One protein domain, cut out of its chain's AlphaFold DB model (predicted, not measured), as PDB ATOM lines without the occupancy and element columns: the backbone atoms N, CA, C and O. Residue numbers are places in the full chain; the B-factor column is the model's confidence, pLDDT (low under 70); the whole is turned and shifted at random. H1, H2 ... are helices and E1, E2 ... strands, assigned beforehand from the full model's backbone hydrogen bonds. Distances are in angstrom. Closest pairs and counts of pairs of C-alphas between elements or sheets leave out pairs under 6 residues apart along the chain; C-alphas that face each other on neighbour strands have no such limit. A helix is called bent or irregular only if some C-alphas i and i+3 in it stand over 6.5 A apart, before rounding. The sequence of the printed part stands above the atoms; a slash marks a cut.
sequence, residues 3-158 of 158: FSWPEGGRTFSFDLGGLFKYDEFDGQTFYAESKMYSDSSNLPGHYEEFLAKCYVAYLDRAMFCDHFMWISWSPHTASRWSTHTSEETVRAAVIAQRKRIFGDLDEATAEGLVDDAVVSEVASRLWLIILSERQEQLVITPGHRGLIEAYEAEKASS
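This is residues 3 to 158 of the 158 residues of an uncharacterized protein of Agromyces tardus (UniProt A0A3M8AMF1). A twisted four-stranded sheet, E2 E3 E4 E5, has the long helix H1 along one face, and H3 and H6 each cross H1 and pack on it, H6 also grazing the sheet with its residues 121 to 124, with the short helices H4 and H5 near H3. H7 sticks out alone as an arm at the end of a long link, while the body without the stretches that stand free has 134 residues and spans 49 by 36 by 28 A. The printed part has 156 residues, with seven named helices and five named strands in the order E1 E2 E3 H1 E4 H2 H3 H4 H5 H6 E5 H7, mixed in class; the sheet, E2 E3 E4 E5, is mixed. It is only just compact, close to loose, with a radius of gyration of the C-alphas of 18.1 A, and elongated, spanning 58 by 37 by 29 A.

The sheet holds E2, residues 16 to 19, E3, residues 29 to 35 and 20.0 A long, E4, residues 67 to 72 and 16.4 A, and E5, residues 126 to 130 and 13.1 A. H1, residues 40 to 64, is 30.6 A long, from C-alpha 40 at (-21.221, 50.931, 36.430). H2 is residues 78 to 83, H3 87 to 96 at 14.1 A, H4 98 to 101, H5 107 to 111, and H6 116 to 124 at 12.3 A. E1 is residues 11 to 13, with C-alpha 11 at (-3.866, 58.970, 19.406). H7, residues 142 to 156, is 21.2 A long and ends with C-alpha 156 at (18.044, 29.102, 32.797).

E2 and E3 form an antiparallel hairpin, N 16 and O 32 being 3.0 A apart. E3 and E4 are parallel, with N 69 and O 31 at 2.8 A, and E4 and E5 are parallel, with N 127 and O 68 at 2.8 A. E3, H1, E4 is a strand-helix-strand unit, two parallel neighbours joined through a helix, its crossover right-handed; E4, H2 to H6, E5 is another. H1 is on the sheet in two layers, a helix over one face, at a height of 8.4 A, and runs along the strands, at 16 degrees to E4 on the local plane. H1 has a kink of 71 degrees near residue 58. H1 and H2 are irregular: C-alphas 60 and 63 are 9.2 A apart, and 79 and 82 are 8.3 A apart. H3, the hub, touches H1 about perpendicular at 78 degrees, closest at the C-alphas of Ala 52 and Val 94, 4.8 A. H6 touches H3 at a steep tilt of 65 degrees, opposite ways, closest at Glu 87 and Ala 123, 5.4 A between C-alphas; it only grazes the sheet. H5 only just touches H3, with 3 pairs of C-alphas within 8 A. H2 is close to but not clearly touching H3, and H4 to H1. Every O i to N i+4 pair is within hydrogen-bond range in H3, H5, H6 and H7; in H1 it is 17 of 21, and in H2 0 of 2, with 2 of 3 O i to N i+3 pairs within range.

The C-alphas of Asp 106 and Ser 158, the two farthest apart, are 60.4 A apart. The printed part has no cut. The link from E5 to H7 is long, 11 residues, and residues 136 to 151, of which 142 to 151 belong to H7, stand free. E1 pairs with no named strand and runs on into E2 at 64 degrees. Mean pLDDT of the printed part is 90.7; residues 37 to 41, 77 to 79 and 158 are under 70.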
ATOM      1  N   PHE A   3      -0.886  54.411  19.882       94.38
ATOM      2  CA  PHE A   3      -1.504  54.054  18.607       94.38
ATOM      3  C   PHE A   3      -2.257  55.260  18.049       94.38
ATOM      4  O   PHE A   3      -2.672  56.143  18.799       94.38
ATOM      5  N   SER A   4      -2.458  55.296  16.735       95.81
ATOM      6  CA  SER A   4      -3.243  56.349  16.086       95.81
ATOM      7  C   SER A   4      -4.595  55.803  15.663       95.81
ATOM      8  O   SER A   4      -4.674  54.726  15.078       95.81
ATOM      9  N   TRP A   5      -5.659  56.558  15.925       96.62
ATOM     10  CA  TRP A   5      -6.905  56.331  15.202       96.62
ATOM     11  C   TRP A   5      -6.658  56.616  13.714       96.62
ATOM     12  O   TRP A   5      -5.989  57.610  13.416       96.62
ATOM     13  N   PRO A   6      -7.183  55.790  12.790       96.06
ATOM     14  CA  PRO A   6      -7.029  56.033  11.357       96.06
ATOM     15  C   PRO A   6      -7.526  57.422  10.944       96.06
ATOM     16  O   PRO A   6      -6.907  58.083  10.113       96.06
ATOM     17  N   GLU A   7      -8.599  57.895  11.587       95.62
ATOM     18  CA  GLU A   7      -9.230  59.173  11.283       95.62
ATOM     19  C   GLU A   7      -9.162  60.175  12.441       95.62
ATOM     20  O   GLU A   7      -9.165  59.840  13.629       95.62
ATOM     21  N   GLY A   8      -9.144  61.463  12.086       86.62
ATOM     22  CA  GLY A   8      -9.226  62.574  13.039       86.62
ATOM     23  C   GLY A   8      -7.920  62.939  13.756       86.62
ATOM     24  O   GLY A   8      -7.938  63.840  14.597       86.62
ATOM     25  N   GLY A   9      -6.799  62.280  13.437       88.38
ATOM     26  CA  GLY A   9      -5.453  62.649  13.902       88.38
ATOM     27  C   GLY A   9      -5.237  62.532  15.414       88.38
ATOM     28  O   GLY A   9      -4.345  63.179  15.962       88.38
ATOM     29  N   ARG A  10      -6.080  61.756  16.103       92.12
ATOM     30  CA  ARG A  10      -5.978  61.517  17.547       92.12
ATOM     31  C   ARG A  10      -5.251  60.212  17.816       92.12
ATOM     32  O   ARG A  10      -5.434  59.235  17.095       92.12
ATOM     33  N   THR A  11      -4.509  60.183  18.911       96.19
ATOM     34  CA  THR A  11      -3.866  58.970  19.406       96.19
ATOM     35  C   THR A  11      -4.643  58.358  20.566       96.19
ATOM     36  O   THR A  11      -5.526  58.985  21.160       96.19
ATOM     37  N   PHE A  12      -4.337  57.101  20.867       96.06
ATOM     38  CA  PHE A  12      -4.764  56.428  22.081       96.06
ATOM     39  C   PHE A  12      -3.654  55.529  22.621       96.06
ATOM     40  O   PHE A  12      -2.748  55.099  21.908       96.06
ATOM     41  N   SER A  13      -3.759  55.212  23.902       95.38
ATOM     42  CA  SER A  13      -2.954  54.198  24.566       95.38
ATOM     43  C   SER A  13      -3.856  53.298  25.402       95.38
ATOM     44  O   SER A  13      -5.023  53.623  25.645       95.38
ATOM     45  N   PHE A  14      -3.286  52.179  25.830       96.12
ATOM     46  CA  PHE A  14      -3.842  51.322  26.868       96.12
ATOM     47  C   PHE A  14      -3.259  51.724  28.228       96.12
ATOM     48  O   PHE A  14      -2.143  52.251  28.285       96.12
ATOM     49  N   ASP A  15      -4.002  51.475  29.305       94.75
ATOM     50  CA  ASP A  15      -3.595  51.817  30.675       94.75
ATOM     51  C   ASP A  15      -2.332  51.047  31.119       94.75
ATOM     52  O   ASP A  15      -1.493  51.571  31.854       94.75
ATOM     53  N   LEU A  16      -2.179  49.804  30.654       94.50
ATOM     54  CA  LEU A  16      -1.060  48.916  30.969       94.50
ATOM     55  C   LEU A  16      -0.614  48.148  29.718       94.50
ATOM     56  O   LEU A  16      -1.396  47.886  28.805       94.50
ATOM     57  N   GLY A  17       0.648  47.734  29.698       94.38
ATOM     58  CA  GLY A  17       1.144  46.786  28.711       94.38
ATOM     59  C   GLY A  17       2.504  46.231  29.100       94.38
ATOM     60  O   GLY A  17       3.255  46.871  29.841       94.38
ATOM     61  N   GLY A  18       2.816  45.034  28.620       95.00
ATOM     62  CA  GLY A  18       4.033  44.335  29.004       95.00
ATOM     63  C   GLY A  18       4.198  42.997  28.305       95.00
ATOM     64  O   GLY A  18       3.556  42.728  27.293       95.00
ATOM     65  N   LEU A  19       5.087  42.180  28.862       95.25
ATOM     66  CA  LEU A  19       5.340  40.812  28.432       95.25
ATOM     67  C   LEU A  19       4.917  39.870  29.550       95.25
ATOM     68  O   LEU A  19       5.246  40.119  30.717       95.25
ATOM     69  N   PHE A  20       4.228  38.793  29.198       94.25
ATOM     70  CA  PHE A  20       4.036  37.684  30.115       94.25
ATOM     71  C   PHE A  20       5.374  37.011  30.424       94.25
ATOM     72  O   PHE A  20       6.341  37.088  29.657       94.25
ATOM     73  N   LYS A  21       5.437  36.409  31.611       89.25
ATOM     74  CA  LYS A  21       6.605  35.695  32.105       89.25
ATOM     75  C   LYS A  21       6.212  34.274  32.454       89.25
ATOM     76  O   LYS A  21       5.229  34.088  33.168       89.25
ATOM     77  N   TYR A  22       7.064  33.348  32.033       86.56
ATOM     78  CA  TYR A  22       6.999  31.918  32.314       86.56
ATOM     79  C   TYR A  22       5.871  31.169  31.586       86.56
ATOM     80  O   TYR A  22       4.914  31.758  31.083       86.56
ATOM     81  N   ASP A  23       6.028  29.844  31.543       88.62
ATOM     82  CA  ASP A  23       5.101  28.874  30.951       88.62
ATOM     83  C   ASP A  23       4.654  29.214  29.512       88.62
ATOM     84  O   ASP A  23       5.438  29.695  28.695       88.62
ATOM     85  N   GLU A  24       3.409  28.875  29.171       92.56
ATOM     86  CA  GLU A  24       2.863  28.866  27.809       92.56
ATOM     87  C   GLU A  24       2.883  30.241  27.128       92.56
ATOM     88  O   GLU A  24       3.080  30.330  25.915       92.56
ATOM     89  N   PHE A  25       2.715  31.313  27.906       93.25
ATOM     90  CA  PHE A  25       2.649  32.679  27.392       93.25
ATOM     91  C   PHE A  25       3.963  33.457  27.554       93.25
ATOM     92  O   PHE A  25       3.978  34.659  27.301       93.25
ATOM     93  N   ASP A  26       5.071  32.824  27.963       94.06
ATOM     94  CA  ASP A  26       6.336  33.537  28.190       94.06
ATOM     95  C   ASP A  26       6.771  34.357  26.965       94.06
ATOM     96  O   ASP A  26       6.841  33.861  25.840       94.06
ATOM     97  N   GLY A  27       7.056  35.641  27.188       94.12
ATOM     98  CA  GLY A  27       7.473  36.567  26.137       94.12
ATOM     99  C   GLY A  27       6.360  37.062  25.207       94.12
ATOM    100  O   GLY A  27       6.651  37.917  24.374       94.12
ATOM    101  N   GLN A  28       5.115  36.599  25.356       96.56
ATOM    102  CA  GLN A  28       3.967  37.135  24.615       96.56
ATOM    103  C   GLN A  28       3.555  38.502  25.172       96.56
ATOM    104  O   GLN A  28       3.622  38.746  26.384       96.56
ATOM    105  N   THR A  29       3.153  39.419  24.296       96.69
ATOM    106  CA  THR A  29       2.764  40.775  24.689       96.69
ATOM    107  C   THR A  29       1.328  40.838  25.196       96.69
ATOM    108  O   THR A  29       0.441  40.104  24.767       96.69
ATOM    109  N   PHE A  30       1.053  41.792  26.079       96.50
ATOM    110  CA  PHE A  30      -0.322  42.151  26.402       96.50
ATOM    111  C   PHE A  30      -0.509  43.660  26.468       96.50
ATOM    112  O   PHE A  30       0.404  44.405  26.844       96.50
ATOM    113  N   TYR A  31      -1.732  44.091  26.169       97.31
ATOM    114  CA  TYR A  31      -2.238  45.420  26.494       97.31
ATOM    115  C   TYR A  31      -3.479  45.297  27.357       97.31
ATOM    116  O   TYR A  31      -4.309  44.420  27.121       97.31
ATOM    117  N   ALA A  32      -3.627  46.179  28.340       96.50
ATOM    118  CA  ALA A  32      -4.786  46.165  29.211       96.50
ATOM    119  C   ALA A  32      -5.376  47.553  29.435       96.50
ATOM    120  O   ALA A  32      -4.651  48.527  29.635       96.50
ATOM    121  N   GLU A  33      -6.703  47.607  29.465       95.81
ATOM    122  CA  GLU A  33      -7.459  48.753  29.961       95.81
ATOM    123  C   GLU A  33      -7.990  48.410  31.357       95.81
ATOM    124  O   GLU A  33      -8.556  47.334  31.572       95.81
ATOM    125  N   SER A  34      -7.792  49.313  32.316       93.00
ATOM    126  CA  SER A  34      -8.143  49.111  33.719       93.00
ATOM    127  C   SER A  34      -9.154  50.155  34.161       93.00
ATOM    128  O   SER A  34      -8.860  51.349  34.228       93.00
ATOM    129  N   LYS A  35     -10.372  49.707  34.466       88.81
ATOM    130  CA  LYS A  35     -11.500  50.573  34.815       88.81
ATOM    131  C   LYS A  35     -12.054  50.243  36.198       88.81
ATOM    132  O   LYS A  35     -12.905  49.362  36.365       88.81
ATOM    133  N   MET A  36     -11.591  51.008  37.185       82.25
ATOM    134  CA  MET A  36     -12.118  51.028  38.549       82.25
ATOM    135  C   MET A  36     -13.195  52.118  38.658       82.25
ATOM    136  O   MET A  36     -12.885  53.297  38.815       82.25
ATOM    137  N   TYR A  37     -14.469  51.733  38.545       68.31
ATOM    138  CA  TYR A  37     -15.601  52.645  38.730       68.31
ATOM    139  C   TYR A  37     -16.445  52.227  39.932       68.31
ATOM    140  O   TYR A  37     -16.713  51.044  40.131       68.31
ATOM    141  N   SER A  38     -16.914  53.218  40.690       54.38
ATOM    142  CA  SER A  38     -17.941  53.052  41.722       54.38
ATOM    143  C   SER A  38     -19.366  53.008  41.147       54.38
ATOM    144  O   SER A  38     -20.253  52.449  41.788       54.38
ATOM    145  N   ASP A  39     -19.584  53.552  39.942       57.75
ATOM    146  CA  ASP A  39     -20.860  53.556  39.211       57.75
ATOM    147  C   ASP A  39     -20.676  52.901  37.831       57.75
ATOM    148  O   ASP A  39     -19.859  53.337  37.017       57.75
ATOM    149  N   SER A  40     -21.412  51.815  37.582       64.44
ATOM    150  CA  SER A  40     -21.221  50.931  36.430       64.44
ATOM    151  C   SER A  40     -21.885  51.404  35.133       64.44
ATOM    152  O   SER A  40     -21.743  50.755  34.096       64.44
ATOM    153  N   SER A  41     -22.588  52.538  35.160       68.56
ATOM    154  CA  SER A  41     -23.398  53.025  34.035       68.56
ATOM    155  C   SER A  41     -22.604  53.344  32.758       68.56
ATOM    156  O   SER A  41     -23.111  53.109  31.663       68.56
ATOM    157  N   ASN A  42     -21.351  53.802  32.869       80.94
ATOM    158  CA  ASN A  42     -20.508  54.145  31.708       80.94
ATOM    159  C   ASN A  42     -19.601  53.001  31.224       80.94
ATOM    160  O   ASN A  42     -18.994  53.106  30.158       80.94
ATOM    161  N   LEU A  43     -19.502  51.901  31.980       85.38
ATOM    162  CA  LEU A  43     -18.631  50.777  31.627       85.38
ATOM    163  C   LEU A  43     -18.896  50.185  30.237       85.38
ATOM    164  O   LEU A  43     -17.915  49.922  29.544       85.38
ATOM    165  N   PRO A  44     -20.155  49.998  29.791       88.69
ATOM    166  CA  PRO A  44     -20.415  49.431  28.471       88.69
ATOM    167  C   PRO A  44     -19.803  50.254  27.334       88.69
ATOM    168  O   PRO A  44     -19.201  49.682  26.431       88.69
ATOM    169  N   GLY A  45     -19.886  51.588  27.405       90.75
ATOM    170  CA  GLY A  45     -19.295  52.471  26.394       90.75
ATOM    171  C   GLY A  45     -17.764  52.442  26.405       90.75
ATOM    172  O   GLY A  45     -17.138  52.473  25.351       90.75
ATOM    173  N   HIS A  46     -17.146  52.318  27.584       92.69
ATOM    174  CA  HIS A  46     -15.692  52.163  27.676       92.69
ATOM    175  C   HIS A  46     -15.209  50.802  27.172       92.69
ATOM    176  O   HIS A  46     -14.155  50.736  26.544       92.69
ATOM    177  N   TYR A  47     -15.971  49.734  27.422       94.06
ATOM    178  CA  TYR A  47     -15.660  48.413  26.887       94.06
ATOM    179  C   TYR A  47     -15.781  48.395  25.358       94.06
ATOM    180  O   TYR A  47     -14.889  47.902  24.676       94.06
ATOM    181  N   GLU A  48     -16.825  49.016  24.806       95.06
ATOM    182  CA  GLU A  48     -16.982  49.199  23.360       95.06
ATOM    183  C   GLU A  48     -15.791  49.959  22.750       95.06
ATOM    184  O   GLU A  48     -15.166  49.493  21.798       95.06
ATOM    185  N   GLU A  49     -15.408  51.100  23.331       96.06
ATOM    186  CA  GLU A  49     -14.240  51.850  22.865       96.06
ATOM    187  C   GLU A  49     -12.948  51.020  22.967       96.06
ATOM    188  O   GLU A  49     -12.105  51.080  22.071       96.06
ATOM    189  N   PHE A  50     -12.795  50.215  24.021       97.06
ATOM    190  CA  PHE A  50     -11.667  49.298  24.178       97.06
ATOM    191  C   PHE A  50     -11.603  48.251  23.059       97.06
ATOM    192  O   PHE A  50     -10.534  48.058  22.483       97.06
ATOM    193  N   LEU A  51     -12.718  47.619  22.689       98.12
ATOM    194  CA  LEU A  51     -12.737  46.643  21.595       98.12
ATOM    195  C   LEU A  51     -12.346  47.276  20.253       98.12
ATOM    196  O   LEU A  51     -11.533  46.718  19.515       98.12
ATOM    197  N   ALA A  52     -12.849  48.480  19.972       98.19
ATOM    198  CA  ALA A  52     -12.464  49.240  18.786       98.19
ATOM    199  C   ALA A  52     -10.966  49.603  18.782       98.19
ATOM    200  O   ALA A  52     -10.307  49.510  17.745       98.19
ATOM    201  N   LYS A  53     -10.399  49.967  19.940       98.31
ATOM    202  CA  LYS A  53      -8.949  50.182  20.093       98.31
ATOM    203  C   LYS A  53      -8.152  48.906  19.820       98.31
ATOM    204  O   LYS A  53      -7.121  48.988  19.162       98.31
ATOM    205  N   CYS A  54      -8.611  47.744  20.293       98.38
ATOM    206  CA  CYS A  54      -7.948  46.458  20.044       98.38
ATOM    207  C   CYS A  54      -7.908  46.133  18.545       98.38
ATOM    208  O   CYS A  54      -6.856  45.772  18.026       98.38
ATOM    209  N   TYR A  55      -9.024  46.350  17.843       98.56
ATOM    210  CA  TYR A  55      -9.106  46.214  16.386       98.56
ATOM    211  C   TYR A  55      -8.095  47.111  15.663       98.56
ATOM    212  O   TYR A  55      -7.311  46.634  14.843       98.56
ATOM    213  N   VAL A  56      -8.044  48.399  16.013       98.06
ATOM    214  CA  VAL A  56      -7.089  49.340  15.407       98.06
ATOM    215  C   VAL A  56      -5.638  48.987  15.753       98.06
ATOM    216  O   VAL A  56      -4.769  49.050  14.885       98.06
ATOM    217  N   ALA A  57      -5.358  48.587  16.994       97.50
ATOM    218  CA  ALA A  57      -4.018  48.182  17.416       97.50
ATOM    219  C   ALA A  57      -3.532  46.940  16.655       97.50
ATOM    220  O   ALA A  57      -2.377  46.896  16.228       97.50
ATOM    221  N   TYR A  58      -4.417  45.963  16.437       97.94
ATOM    222  CA  TYR A  58      -4.100  44.764  15.669       97.94
ATOM    223  C   TYR A  58      -3.844  45.084  14.188       97.94
ATOM    224  O   TYR A  58      -2.880  44.575  13.619       97.94
ATOM    225  N   LEU A  59      -4.637  45.980  13.583       96.62
ATOM    226  CA  LEU A  59      -4.396  46.474  12.221       96.62
ATOM    227  C   LEU A  59      -3.031  47.158  12.071       96.62
ATOM    228  O   LEU A  59      -2.343  46.931  11.078       96.62
ATOM    229  N   ASP A  60      -2.637  47.993  13.038       94.75
ATOM    230  CA  ASP A  60      -1.350  48.700  12.996       94.75
ATOM    231  C   ASP A  60      -0.179  47.726  13.195       94.75
ATOM    232  O   ASP A  60       0.817  47.767  12.468       94.75
ATOM    233  N   ARG A  61      -0.267  46.854  14.213       92.19
ATOM    234  CA  ARG A  61       0.863  46.035  14.682       92.19
ATOM    235  C   ARG A  61       0.436  44.690  15.266       92.19
ATOM    236  O   ARG A  61       0.701  44.408  16.438       92.19
ATOM    237  N   ALA A  62      -0.129  43.819  14.433       92.75
ATOM    238  CA  ALA A  62      -0.532  42.461  14.818       92.75
ATOM    239  C   ALA A  62       0.555  41.684  15.596       92.75
ATOM    240  O   ALA A  62       0.257  41.058  16.607       92.75
ATOM    241  N   MET A  63       1.831  41.799  15.194       90.44
ATOM    242  CA  MET A  63       2.970  41.110  15.833       90.44
ATOM    243  C   MET A  63       3.179  41.467  17.317       90.44
ATOM    244  O   MET A  63       3.836  40.717  18.027       90.44
ATOM    245  N   PHE A  64       2.662  42.604  17.787       91.12
ATOM    246  CA  PHE A  64       2.782  43.021  19.188       91.12
ATOM    247  C   PHE A  64       1.458  42.944  19.942       91.12
ATOM    248  O   PHE A  64       1.350  43.549  21.009       91.12
ATOM    249  N   CYS A  65       0.461  42.242  19.406       94.25
ATOM    250  CA  CYS A  65      -0.884  42.157  19.961       94.25
ATOM    251  C   CYS A  65      -1.251  40.708  20.304       94.25
ATOM    252  O   CYS A  65      -2.260  40.210  19.811       94.25
ATOM    253  N   ASP A  66      -0.450  40.022  21.130       97.06
ATOM    254  CA  ASP A  66      -0.758  38.631  21.484       97.06
ATOM    255  C   ASP A  66      -2.026  38.535  22.347       97.06
ATOM    256  O   ASP A  66      -2.873  37.671  22.095       97.06
ATOM    257  N   HIS A  67      -2.200  39.465  23.298       97.75
ATOM    258  CA  HIS A  67      -3.336  39.495  24.221       97.75
ATOM    259  C   HIS A  67      -3.882  40.902  24.500       97.75
ATOM    260  O   HIS A  67      -3.136  41.872  24.670       97.75
ATOM    261  N   PHE A  68      -5.204  40.993  24.652       97.88
ATOM    262  CA  PHE A  68      -5.914  42.201  25.068       97.88
ATOM    263  C   PHE A  68      -6.718  41.929  26.333       97.88
ATOM    264  O   PHE A  68      -7.527  41.007  26.368       97.88
ATOM    265  N   MET A  69      -6.536  42.738  27.373       97.12
ATOM    266  CA  MET A  69      -7.158  42.498  28.672       97.12
ATOM    267  C   MET A  69      -8.058  43.658  29.085       97.12
ATOM    268  O   MET A  69      -7.638  44.811  29.157       97.12
ATOM    269  N   TRP A  70      -9.296  43.337  29.423       95.31
ATOM    270  CA  TRP A  70     -10.197  44.251  30.102       95.31
ATOM    271  C   TRP A  70     -10.226  43.919  31.589       95.31
ATOM    272  O   TRP A  70     -10.646  42.825  31.975       95.31
ATOM    273  N   ILE A  71      -9.798  44.865  32.424       93.00
ATOM    274  CA  ILE A  71      -9.751  44.706  33.878       93.00
ATOM    275  C   ILE A  71     -10.760  45.663  34.511       93.00
ATOM    276  O   ILE A  71     -10.716  46.873  34.284       93.00
ATOM    277  N   SER A  72     -11.674  45.141  35.329       90.94
ATOM    278  CA  SER A  72     -12.640  45.972  36.049       90.94
ATOM    279  C   SER A  72     -13.011  45.428  37.424       90.94
ATOM    280  O   SER A  72     -12.896  44.238  37.681       90.94
ATOM    281  N   TRP A  73     -13.511  46.305  38.295       87.75
ATOM    282  CA  TRP A  73     -14.012  45.978  39.634       87.75
ATOM    283  C   TRP A  73     -15.530  45.851  39.706       87.75
ATOM    284  O   TRP A  73     -16.096  45.592  40.766       87.75
ATOM    285  N   SER A  74     -16.208  46.055  38.577       82.31
ATOM    286  CA  SER A  74     -17.653  45.934  38.489       82.31
ATOM    287  C   SER A  74     -18.023  45.041  37.308       82.31
ATOM    288  O   SER A  74     -17.566  45.291  36.186       82.31
ATOM    289  N   PRO A  75     -18.853  44.003  37.514       74.75
ATOM    290  CA  PRO A  75     -19.423  43.283  36.395       74.75
ATOM    291  C   PRO A  75     -20.326  44.246  35.622       74.75
ATOM    292  O   PRO A  75     -21.225  44.873  36.180       74.75
ATOM    293  N   HIS A  76     -20.099  44.351  34.322       72.75
ATOM    294  CA  HIS A  76     -20.950  45.110  33.419       72.75
ATOM    295  C   HIS A  76     -21.619  44.135  32.455       72.75
ATOM    296  O   HIS A  76     -21.097  43.058  32.175       72.75
ATOM    297  N   THR A  77     -22.826  44.487  32.013       64.69
ATOM    298  CA  THR A  77     -23.557  43.746  30.974       64.69
ATOM    299  C   THR A  77     -23.679  42.232  31.251       64.69
ATOM    300  O   THR A  77     -23.626  41.418  30.332       64.69
ATOM    301  N   ALA A  78     -23.878  41.828  32.514       65.75
ATOM    302  CA  ALA A  78     -23.861  40.421  32.947       65.75
ATOM    303  C   ALA A  78     -24.795  39.486  32.145       65.75
ATOM    304  O   ALA A  78     -24.510  38.300  31.996       65.75
ATOM    305  N   SER A  79     -25.876  40.018  31.567       68.19
ATOM    306  CA  SER A  79     -26.795  39.283  30.687       68.19
ATOM    307  C   SER A  79     -26.194  38.858  29.340       68.19
ATOM    308  O   SER A  79     -26.791  38.036  28.651       68.19
ATOM    309  N   ARG A  80     -25.032  39.398  28.956       71.19
ATOM    310  CA  ARG A  80     -24.326  39.101  27.698       71.19
ATOM    311  C   ARG A  80     -22.938  38.513  27.924       71.19
ATOM    312  O   ARG A  80     -22.135  38.489  27.000       71.19
ATOM    313  N   TRP A  81     -22.618  38.063  29.139       72.94
ATOM    314  CA  TRP A  81     -21.266  37.623  29.508       72.94
ATOM    315  C   TRP A  81     -20.651  36.634  28.502       72.94
ATOM    316  O   TRP A  81     -19.517  36.814  28.070       72.94
ATOM    317  N   SER A  82     -21.435  35.656  28.040       76.81
ATOM    318  CA  SER A  82     -21.000  34.636  27.076       76.81
ATOM    319  C   SER A  82     -20.636  35.170  25.688       76.81
ATOM    320  O   SER A  82     -20.047  34.437  24.902       76.81
ATOM    321  N   THR A  83     -21.000  36.411  25.360       86.19
ATOM    322  CA  THR A  83     -20.735  37.029  24.057       86.19
ATOM    323  C   THR A  83     -19.772  38.207  24.145       86.19
ATOM    324  O   THR A  83     -19.496  38.816  23.122       86.19
ATOM    325  N   HIS A  84     -19.239  38.566  25.319       86.00
ATOM    326  CA  HIS A  84     -18.397  39.768  25.441       86.00
ATOM    327  C   HIS A  84     -17.139  39.711  24.579       86.00
ATOM    328  O   HIS A  84     -16.694  40.744  24.089       86.00
ATOM    329  N   THR A  85     -16.590  38.517  24.388       93.50
ATOM    330  CA  THR A  85     -15.414  38.275  23.553       93.50
ATOM    331  C   THR A  85     -15.782  37.700  22.185       93.50
ATOM    332  O   THR A  85     -14.924  37.141  21.515       93.50
ATOM    333  N   SER A  86     -17.053  37.770  21.766       96.06
ATOM    334  CA  SER A  86     -17.466  37.255  20.459       96.06
ATOM    335  C   SER A  86     -17.098  38.213  19.329       96.06
ATOM    336  O   SER A  86     -17.054  39.431  19.506       96.06
ATOM    337  N   GLU A  87     -16.924  37.650  18.135       97.69
ATOM    338  CA  GLU A  87     -16.728  38.400  16.892       97.69
ATOM    339  C   GLU A  87     -17.847  39.421  16.648       97.69
ATOM    340  O   GLU A  87     -17.578  40.560  16.278       97.69
ATOM    341  N   GLU A  88     -19.102  39.050  16.927       96.31
ATOM    342  CA  GLU A  88     -20.263  39.947  16.822       96.31
ATOM    343  C   GLU A  88     -20.102  41.193  17.703       96.31
ATOM    344  O   GLU A  88     -20.354  42.312  17.256       96.31
ATOM    345  N   THR A  89     -19.641  41.016  18.942       96.00
ATOM    346  CA  THR A  89     -19.459  42.127  19.884       96.00
ATOM    347  C   THR A  89     -18.290  43.024  19.476       96.00
ATOM    348  O   THR A  89     -18.407  44.247  19.540       96.00
ATOM    349  N   VAL A  90     -17.182  42.439  19.003       98.06
ATOM    350  CA  VAL A  90     -16.038  43.200  18.472       98.06
ATOM    351  C   VAL A  90     -16.455  44.008  17.240       98.06
ATOM    352  O   VAL A  90     -16.203  45.210  17.179       98.06
ATOM    353  N   ARG A  91     -17.159  43.383  16.293       98.12
ATOM    354  CA  ARG A  91     -17.695  44.036  15.093       98.12
ATOM    355  C   ARG A  91     -18.611  45.205  15.444       98.12
ATOM    356  O   ARG A  91     -18.408  46.310  14.945       98.12
ATOM    357  N   ALA A  92     -19.579  44.989  16.334       96.62
ATOM    358  CA  ALA A  92     -20.498  46.037  16.769       96.62
ATOM    359  C   ALA A  92     -19.748  47.247  17.353       96.62
ATOM    360  O   ALA A  92     -20.079  48.391  17.046       96.62
ATOM    361  N   ALA A  93     -18.690  47.001  18.130       97.56
ATOM    362  CA  ALA A  93     -17.852  48.059  18.680       97.56
ATOM    363  C   ALA A  93     -17.073  48.840  17.608       97.56
ATOM    364  O   ALA A  93     -17.012  50.071  17.656       97.56
ATOM    365  N   VAL A  94     -16.521  48.151  16.604       98.06
ATOM    366  CA  VAL A  94     -15.853  48.787  15.452       98.06
ATOM    367  C   VAL A  94     -16.824  49.706  14.705       98.06
ATOM    368  O   VAL A  94     -16.497  50.855  14.409       98.06
ATOM    369  N   ILE A  95     -18.053  49.247  14.468       97.62
ATOM    370  CA  ILE A  95     -19.096  50.015  13.775       97.62
ATOM    371  C   ILE A  95     -19.565  51.221  14.597       97.62
ATOM    372  O   ILE A  95     -19.770  52.317  14.055       97.62
ATOM    373  N   ALA A  96     -19.708  51.056  15.912       96.38
ATOM    374  CA  ALA A  96     -20.050  52.151  16.813       96.38
ATOM    375  C   ALA A  96     -18.973  53.252  16.796       96.38
ATOM    376  O   ALA A  96     -19.292  54.444  16.807       96.38
ATOM    377  N   GLN A  97     -17.702  52.866  16.644       96.62
ATOM    378  CA  GLN A  97     -16.565  53.777  16.502       96.62
ATOM    379  C   GLN A  97     -16.199  54.112  15.043       96.62
ATOM    380  O   GLN A  97     -15.171  54.754  14.810       96.62
ATOM    381  N   ARG A  98     -17.046  53.779  14.051       96.12
ATOM    382  CA  ARG A  98     -16.754  53.945  12.610       96.12
ATOM    383  C   ARG A  98     -16.227  55.324  12.227       96.12
ATOM    384  O   ARG A  98     -15.337  55.419  11.397       96.12
ATOM    385  N   LYS A  99     -16.694  56.393  12.881       95.12
ATOM    386  CA  LYS A  99     -16.238  57.765  12.598       95.12
ATOM    387  C   LYS A  99     -14.742  57.969  12.818       95.12
ATOM    388  O   LYS A  99     -14.146  58.814  12.162       95.12
ATOM    389  N   ARG A 100     -14.150  57.217  13.747       95.62
ATOM    390  CA  ARG A 100     -12.718  57.260  14.072       95.62
ATOM    391  C   ARG A 100     -11.894  56.253  13.267       95.62
ATOM    392  O   ARG A 100     -10.681  56.409  13.194       95.62
ATOM    393  N   ILE A 101     -12.534  55.223  12.709       96.81
ATOM    394  CA  ILE A 101     -11.864  54.109  12.020       96.81
ATOM    395  C   ILE A 101     -11.949  54.257  10.496       96.81
ATOM    396  O   ILE A 101     -10.957  54.055   9.810       96.81
ATOM    397  N   PHE A 102     -13.118  54.626   9.976       96.31
ATOM    398  CA  PHE A 102     -13.421  54.703   8.542       96.31
ATOM    399  C   PHE A 102     -13.876  56.100   8.084       96.31
ATOM    400  O   PHE A 102     -14.069  56.329   6.893       96.31
ATOM    401  N   GLY A 103     -14.094  57.026   9.021       93.75
ATOM    402  CA  GLY A 103     -14.549  58.389   8.745       93.75
ATOM    403  C   GLY A 103     -16.072  58.520   8.803       93.75
ATOM    404  O   GLY A 103     -16.765  57.663   9.351       93.75
ATOM    405  N   ASP A 104     -16.619  59.623   8.284       92.69
ATOM    406  CA  ASP A 104     -18.057  59.939   8.373       92.69
ATOM    407  C   ASP A 104     -18.897  59.126   7.368       92.69
ATOM    408  O   ASP A 104     -19.532  59.668   6.468       92.69
ATOM    409  N   LEU A 105     -18.859  57.799   7.514       93.12
ATOM    410  CA  LEU A 105     -19.642  56.836   6.747       93.12
ATOM    411  C   LEU A 105     -20.922  56.445   7.496       93.12
ATOM    412  O   LEU A 105     -21.000  56.477   8.735       93.12
ATOM    413  N   ASP A 106     -21.936  56.035   6.737       94.44
ATOM    414  CA  ASP A 106     -23.092  55.348   7.305       94.44
ATOM    415  C   ASP A 106     -22.730  53.934   7.789       94.44
ATOM    416  O   ASP A 106     -21.657  53.395   7.514       94.44
ATOM    417  N   GLU A 107     -23.632  53.357   8.578       93.56
ATOM    418  CA  GLU A 107     -23.429  52.062   9.224       93.56
ATOM    419  C   GLU A 107     -23.289  50.913   8.219       93.56
ATOM    420  O   GLU A 107     -22.388  50.096   8.359       93.56
ATOM    421  N   ALA A 108     -24.118  50.891   7.172       94.50
ATOM    422  CA  ALA A 108     -24.114  49.821   6.176       94.50
ATOM    423  C   ALA A 108     -22.827  49.817   5.340       94.50
ATOM    424  O   ALA A 108     -22.291  48.760   5.013       94.50
ATOM    425  N   THR A 109     -22.311  51.002   5.016       95.19
ATOM    426  CA  THR A 109     -21.036  51.153   4.314       95.19
ATOM    427  C   THR A 109     -19.872  50.759   5.218       95.19
ATOM    428  O   THR A 109     -18.972  50.055   4.768       95.19
ATOM    429  N   ALA A 110     -19.895  51.168   6.491       95.12
ATOM    430  CA  ALA A 110     -18.864  50.791   7.456       95.12
ATOM    431  C   ALA A 110     -18.825  49.274   7.692       95.12
ATOM    432  O   ALA A 110     -17.739  48.707   7.718       95.12
ATOM    433  N   GLU A 111     -19.985  48.620   7.797       94.50
ATOM    434  CA  GLU A 111     -20.110  47.164   7.931       94.50
ATOM    435  C   GLU A 111     -19.360  46.421   6.815       94.50
ATOM    436  O   GLU A 111     -18.621  45.480   7.083       94.50
ATOM    437  N   GLY A 112     -19.485  46.891   5.569       95.69
ATOM    438  CA  GLY A 112     -18.797  46.305   4.416       95.69
ATOM    439  C   GLY A 112     -17.283  46.550   4.365       95.69
ATOM    440  O   GLY A 112     -16.618  45.985   3.497       95.69
ATOM    441  N   LEU A 113     -16.742  47.393   5.251       97.06
ATOM    442  CA  LEU A 113     -15.311  47.707   5.361       97.06
ATOM    443  C   LEU A 113     -14.640  47.059   6.578       97.06
ATOM    444  O   LEU A 113     -13.417  47.140   6.704       97.06
ATOM    445  N   VAL A 114     -15.411  46.451   7.484       98.00
ATOM    446  CA  VAL A 114     -14.853  45.727   8.630       98.00
ATOM    447  C   VAL A 114     -14.063  44.519   8.126       98.00
ATOM    448  O   VAL A 114     -14.549  43.750   7.302       98.00
ATOM    449  N   ASP A 115     -12.838  44.352   8.624       98.19
ATOM    450  CA  ASP A 115     -12.008  43.186   8.335       98.19
ATOM    451  C   ASP A 115     -12.362  42.041   9.294       98.19
ATOM    452  O   ASP A 115     -11.997  42.042  10.474       98.19
ATOM    453  N   ASP A 116     -13.082  41.053   8.770       98.06
ATOM    454  CA  ASP A 116     -13.568  39.890   9.515       98.06
ATOM    455  C   ASP A 116     -12.437  39.035  10.103       98.06
ATOM    456  O   ASP A 116     -12.597  38.456  11.179       98.06
ATOM    457  N   ALA A 117     -11.281  38.972   9.433       98.12
ATOM    458  CA  ALA A 117     -10.141  38.214   9.937       98.12
ATOM    459  C   ALA A 117      -9.551  38.896  11.175       98.12
ATOM    460  O   ALA A 117      -9.256  38.233  12.167       98.12
ATOM    461  N   VAL A 118      -9.458  40.228  11.160       98.44
ATOM    462  CA  VAL A 118      -9.004  41.003  12.324       98.44
ATOM    463  C   VAL A 118     -10.011  40.918  13.468       98.44
ATOM    464  O   VAL A 118      -9.614  40.789  14.624       98.44
ATOM    465  N   VAL A 119     -11.312  40.946  13.167       98.56
ATOM    466  CA  VAL A 119     -12.363  40.734  14.174       98.56
ATOM    467  C   VAL A 119     -12.183  39.384  14.874       98.56
ATOM    468  O   VAL A 119     -12.216  39.338  16.106       98.56
ATOM    469  N   SER A 120     -11.956  38.311  14.112       98.19
ATOM    470  CA  SER A 120     -11.729  36.964  14.651       98.19
ATOM    471  C   SER A 120     -10.464  36.894  15.511       98.19
ATOM    472  O   SER A 120     -10.492  36.399  16.643       98.19
ATOM    473  N   GLU A 121      -9.369  37.488  15.032       98.31
ATOM    474  CA  GLU A 121      -8.107  37.552  15.768       98.31
ATOM    475  C   GLU A 121      -8.265  38.287  17.100       98.31
ATOM    476  O   GLU A 121      -7.900  37.748  18.145       98.31
ATOM    477  N   VAL A 122      -8.876  39.474  17.098       98.38
ATOM    478  CA  VAL A 122      -9.139  40.233  18.327       98.38
ATOM    479  C   VAL A 122     -10.018  39.433  19.281       98.38
ATOM    480  O   VAL A 122      -9.654  39.286  20.446       98.38
ATOM    481  N   ALA A 123     -11.135  38.877  18.805       97.94
ATOM    482  CA  ALA A 123     -12.062  38.092  19.618       97.94
ATOM    483  C   ALA A 123     -11.362  36.934  20.352       97.94
ATOM    484  O   ALA A 123     -11.576  36.730  21.550       97.94
ATOM    485  N   SER A 124     -10.461  36.228  19.661       97.19
ATOM    486  CA  SER A 124      -9.707  35.096  20.218       97.19
ATOM    487  C   SER A 124      -8.648  35.486  21.262       97.19
ATOM    488  O   SER A 124      -8.180  34.633  22.015       97.19
ATOM    489  N   ARG A 125      -8.281  36.772  21.333       97.38
ATOM    490  CA  ARG A 125      -7.188  37.307  22.165       97.38
ATOM    491  C   ARG A 125      -7.669  38.104  23.371       97.38
ATOM    492  O   ARG A 125      -6.841  38.646  24.105       97.38
ATOM    493  N   LEU A 126      -8.983  38.200  23.577       97.56
ATOM    494  CA  LEU A 126      -9.590  38.972  24.658       97.56
ATOM    495  C   LEU A 126      -9.611  38.213  25.985       97.56
ATOM    496  O   LEU A 126     -10.034  37.063  26.072       97.56
ATOM    497  N   TRP A 127      -9.237  38.919  27.047       95.12
ATOM    498  CA  TRP A 127      -9.288  38.464  28.429       95.12
ATOM    499  C   TRP A 127     -10.200  39.397  29.218       95.12
ATOM    500  O   TRP A 127     -10.022  40.614  29.191       95.12
ATOM    501  N   LEU A 128     -11.153  38.834  29.958       92.81
ATOM    502  CA  LEU A 128     -12.032  39.589  30.851       92.81
ATOM    503  C   LEU A 128     -11.701  39.248  32.295       92.81
ATOM    504  O   LEU A 128     -11.942  38.129  32.748       92.81
ATOM    505  N   ILE A 129     -11.170  40.221  33.026       91.25
ATOM    506  CA  ILE A 129     -10.795  40.058  34.425       91.25
ATOM    507  C   ILE A 129     -11.675  40.972  35.266       91.25
ATOM    508  O   ILE A 129     -11.545  42.196  35.231       91.25
ATOM    509  N   ILE A 130     -12.568  40.362  36.044       88.44
ATOM    510  CA  ILE A 130     -13.374  41.077  37.032       88.44
ATOM    511  C   ILE A 130     -12.790  40.809  38.412       88.44
ATOM    512  O   ILE A 130     -12.779  39.672  38.887       88.44
ATOM    513  N   LEU A 131     -12.274  41.866  39.025       87.88
ATOM    514  CA  LEU A 131     -11.665  41.857  40.342       87.88
ATOM    515  C   LEU A 131     -12.638  42.393  41.391       87.88
ATOM    516  O   LEU A 131     -13.631  43.059  41.112       87.88
ATOM    517  N   SER A 132     -12.318  42.106  42.639       86.94
ATOM    518  CA  SER A 132     -12.878  42.736  43.825       86.94
ATOM    519  C   SER A 132     -11.727  43.314  44.637       86.94
ATOM    520  O   SER A 132     -10.610  42.805  44.571       86.94
ATOM    521  N   GLU A 133     -11.996  44.319  45.471       85.94
ATOM    522  CA  GLU A 133     -10.967  44.933  46.329       85.94
ATOM    523  C   GLU A 133     -10.242  43.901  47.214       85.94
ATOM    524  O   GLU A 133      -9.062  44.033  47.517       85.94
ATOM    525  N   ARG A 134     -10.923  42.813  47.602       84.00
ATOM    526  CA  ARG A 134     -10.300  41.724  48.370       84.00
ATOM    527  C   ARG A 134      -9.301  40.907  47.555       84.00
ATOM    528  O   ARG A 134      -8.332  40.418  48.126       84.00
ATOM    529  N   GLN A 135      -9.522  40.737  46.252       84.56
ATOM    530  CA  GLN A 135      -8.593  39.997  45.393       84.56
ATOM    531  C   GLN A 135      -7.270  40.742  45.203       84.56
ATOM    532  O   GLN A 135      -6.247  40.089  45.033       84.56
ATOM    533  N   GLU A 136      -7.242  42.070  45.336       81.25
ATOM    534  CA  GLU A 136      -5.987  42.839  45.316       81.25
ATOM    535  C   GLU A 136      -5.050  42.500  46.479       81.25
ATOM    536  O   GLU A 136      -3.846  42.733  46.403       81.25
ATOM    537  N   GLN A 137      -5.578  41.923  47.559       85.38
ATOM    538  CA  GLN A 137      -4.770  41.497  48.699       85.38
ATOM    539  C   GLN A 137      -4.089  40.141  48.465       85.38
ATOM    540  O   GLN A 137      -3.201  39.766  49.230       85.38
ATOM    541  N   LEU A 138      -4.464  39.406  47.411       82.25
ATOM    542  CA  LEU A 138      -3.879  38.113  47.041       82.25
ATOM    543  C   LEU A 138      -2.603  38.293  46.206       82.25
ATOM    544  O   LEU A 138      -2.458  37.720  45.129       82.25
ATOM    545  N   VAL A 139      -1.666  39.095  46.707       84.06
ATOM    546  CA  VAL A 139      -0.376  39.350  46.056       84.06
ATOM    547  C   VAL A 139       0.759  38.678  46.820       84.06
ATOM    548  O   VAL A 139       0.785  38.652  48.052       84.06
ATOM    549  N   ILE A 140       1.729  38.131  46.086       88.12
ATOM    550  CA  ILE A 140       2.960  37.628  46.697       88.12
ATOM    551  C   ILE A 140       3.778  38.794  47.258       88.12
ATOM    552  O   ILE A 140       3.786  39.898  46.712       88.12
ATOM    553  N   THR A 141       4.497  38.550  48.351       88.44
ATOM    554  CA  THR A 141       5.396  39.563  48.904       88.44
ATOM    555  C   THR A 141       6.570  39.807  47.948       88.44
ATOM    556  O   THR A 141       6.967  38.892  47.216       88.44
ATOM    557  N   PRO A 142       7.202  40.994  47.985       88.75
ATOM    558  CA  PRO A 142       8.410  41.252  47.200       88.75
ATOM    559  C   PRO A 142       9.528  40.227  47.451       88.75
ATOM    560  O   PRO A 142      10.229  39.845  46.521       88.75
ATOM    561  N   GLY A 143       9.660  39.733  48.689       91.56
ATOM    562  CA  GLY A 143      10.634  38.693  49.034       91.56
ATOM    563  C   GLY A 143      10.340  37.355  48.351       91.56
ATOM    564  O   GLY A 143      11.243  36.758  47.773       91.56
ATOM    565  N   HIS A 144       9.080  36.909  48.347       91.31
ATOM    566  CA  HIS A 144       8.691  35.692  47.626       91.31
ATOM    567  C   HIS A 144       8.867  35.843  46.115       91.31
ATOM    568  O   HIS A 144       9.330  34.912  45.461       91.31
ATOM    569  N   ARG A 145       8.561  37.023  45.565       88.38
ATOM    570  CA  ARG A 145       8.813  37.314  44.153       88.38
ATOM    571  C   ARG A 145      10.299  37.188  43.808       88.38
ATOM    572  O   ARG A 145      10.626  36.523  42.833       88.38
ATOM    573  N   GLY A 146      11.181  37.758  44.629       91.12
ATOM    574  CA  GLY A 146      12.629  37.660  44.425       91.12
ATOM    575  C   GLY A 146      13.149  36.219  44.466       91.12
ATOM    576  O   GLY A 146      14.034  35.872  43.691       91.12
ATOM    577  N   LEU A 147      12.570  35.361  45.315       93.38
ATOM    578  CA  LEU A 147      12.914  33.934  45.351       93.38
ATOM    579  C   LEU A 147      12.539  33.212  44.049       93.38
ATOM    580  O   LEU A 147      13.327  32.408  43.561       93.38
ATOM    581  N   ILE A 148      11.367  33.511  43.478       89.44
ATOM    582  CA  ILE A 148      10.926  32.929  42.199       89.44
ATOM    583  C   ILE A 148      11.840  33.398  41.060       89.44
ATOM    584  O   ILE A 148      12.318  32.582  40.280       89.44
ATOM    585  N   GLU A 149      12.131  34.701  40.992       89.31
ATOM    586  CA  GLU A 149      12.994  35.268  39.947       89.31
ATOM    587  C   GLU A 149      14.423  34.698  40.005       89.31
ATOM    588  O   GLU A 149      14.999  34.382  38.964       89.31
ATOM    589  N   ALA A 150      14.984  34.520  41.207       90.62
ATOM    590  CA  ALA A 150      16.305  33.917  41.381       90.62
ATOM    591  C   ALA A 150      16.334  32.447  40.935       90.62
ATOM    592  O   ALA A 150      17.239  32.046  40.206       90.62
ATOM    593  N   TYR A 151      15.324  31.665  41.325       90.94
ATOM    594  CA  TYR A 151      15.219  30.257  40.947       90.94
ATOM    595  C   TYR A 151      15.148  30.067  39.424       90.94
ATOM    596  O   TYR A 151      15.872  29.243  38.865       90.94
ATOM    597  N   GLU A 152      14.323  30.857  38.731       87.56
ATOM    598  CA  GLU A 152      14.207  30.761  37.271       87.56
ATOM    599  C   GLU A 152      15.496  31.212  36.558       87.56
ATOM    600  O   GLU A 152      15.883  30.618  35.550       87.56
ATOM    601  N   ALA A 153      16.225  32.195  37.104       86.25
ATOM    602  CA  ALA A 153      17.524  32.611  36.568       86.25
ATOM    603  C   ALA A 153      18.608  31.520  36.707       86.25
ATOM    604  O   ALA A 153      19.394  31.303  35.779       86.25
ATOM    605  N   GLU A 154      18.645  30.813  37.840       88.94
ATOM    606  CA  GLU A 154      19.559  29.683  38.066       88.94
ATOM    607  C   GLU A 154      19.243  28.511  37.128       88.94
ATOM    608  O   GLU A 154      20.146  27.944  36.504       88.94
ATOM    609  N   LYS A 155      17.953  28.193  36.965       83.19
ATOM    610  CA  LYS A 155      17.478  27.139  36.064       83.19
ATOM    611  C   LYS A 155      17.801  27.435  34.598       83.19
ATOM    612  O   LYS A 155      18.186  26.524  33.880       83.19
ATOM    613  N   ALA A 156      17.686  28.690  34.159       75.94
ATOM    614  CA  ALA A 156      18.044  29.102  32.797       75.94
ATOM    615  C   ALA A 156      19.561  29.071  32.517       75.94
ATOM    616  O   ALA A 156      19.972  29.092  31.358       75.94
ATOM    617  N   SER A 157      20.388  29.044  33.567       72.25
ATOM    618  CA  SER A 157      21.856  29.012  33.475       72.25
ATOM    619  C   SER A 157      22.451  27.597  33.550       72.25
ATOM    620  O   SER A 157      23.673  27.457  33.464       72.25
ATOM    621  N   SER A 158      21.608  26.573  33.744       55.16
ATOM    622  CA  SER A 158      21.973  25.154  33.902       55.16
ATOM    623  C   SER A 158      21.640  24.346  32.651       55.16
ATOM    624  O   SER A 158      22.451  23.460  32.302       55.16
TER     625      SER A 158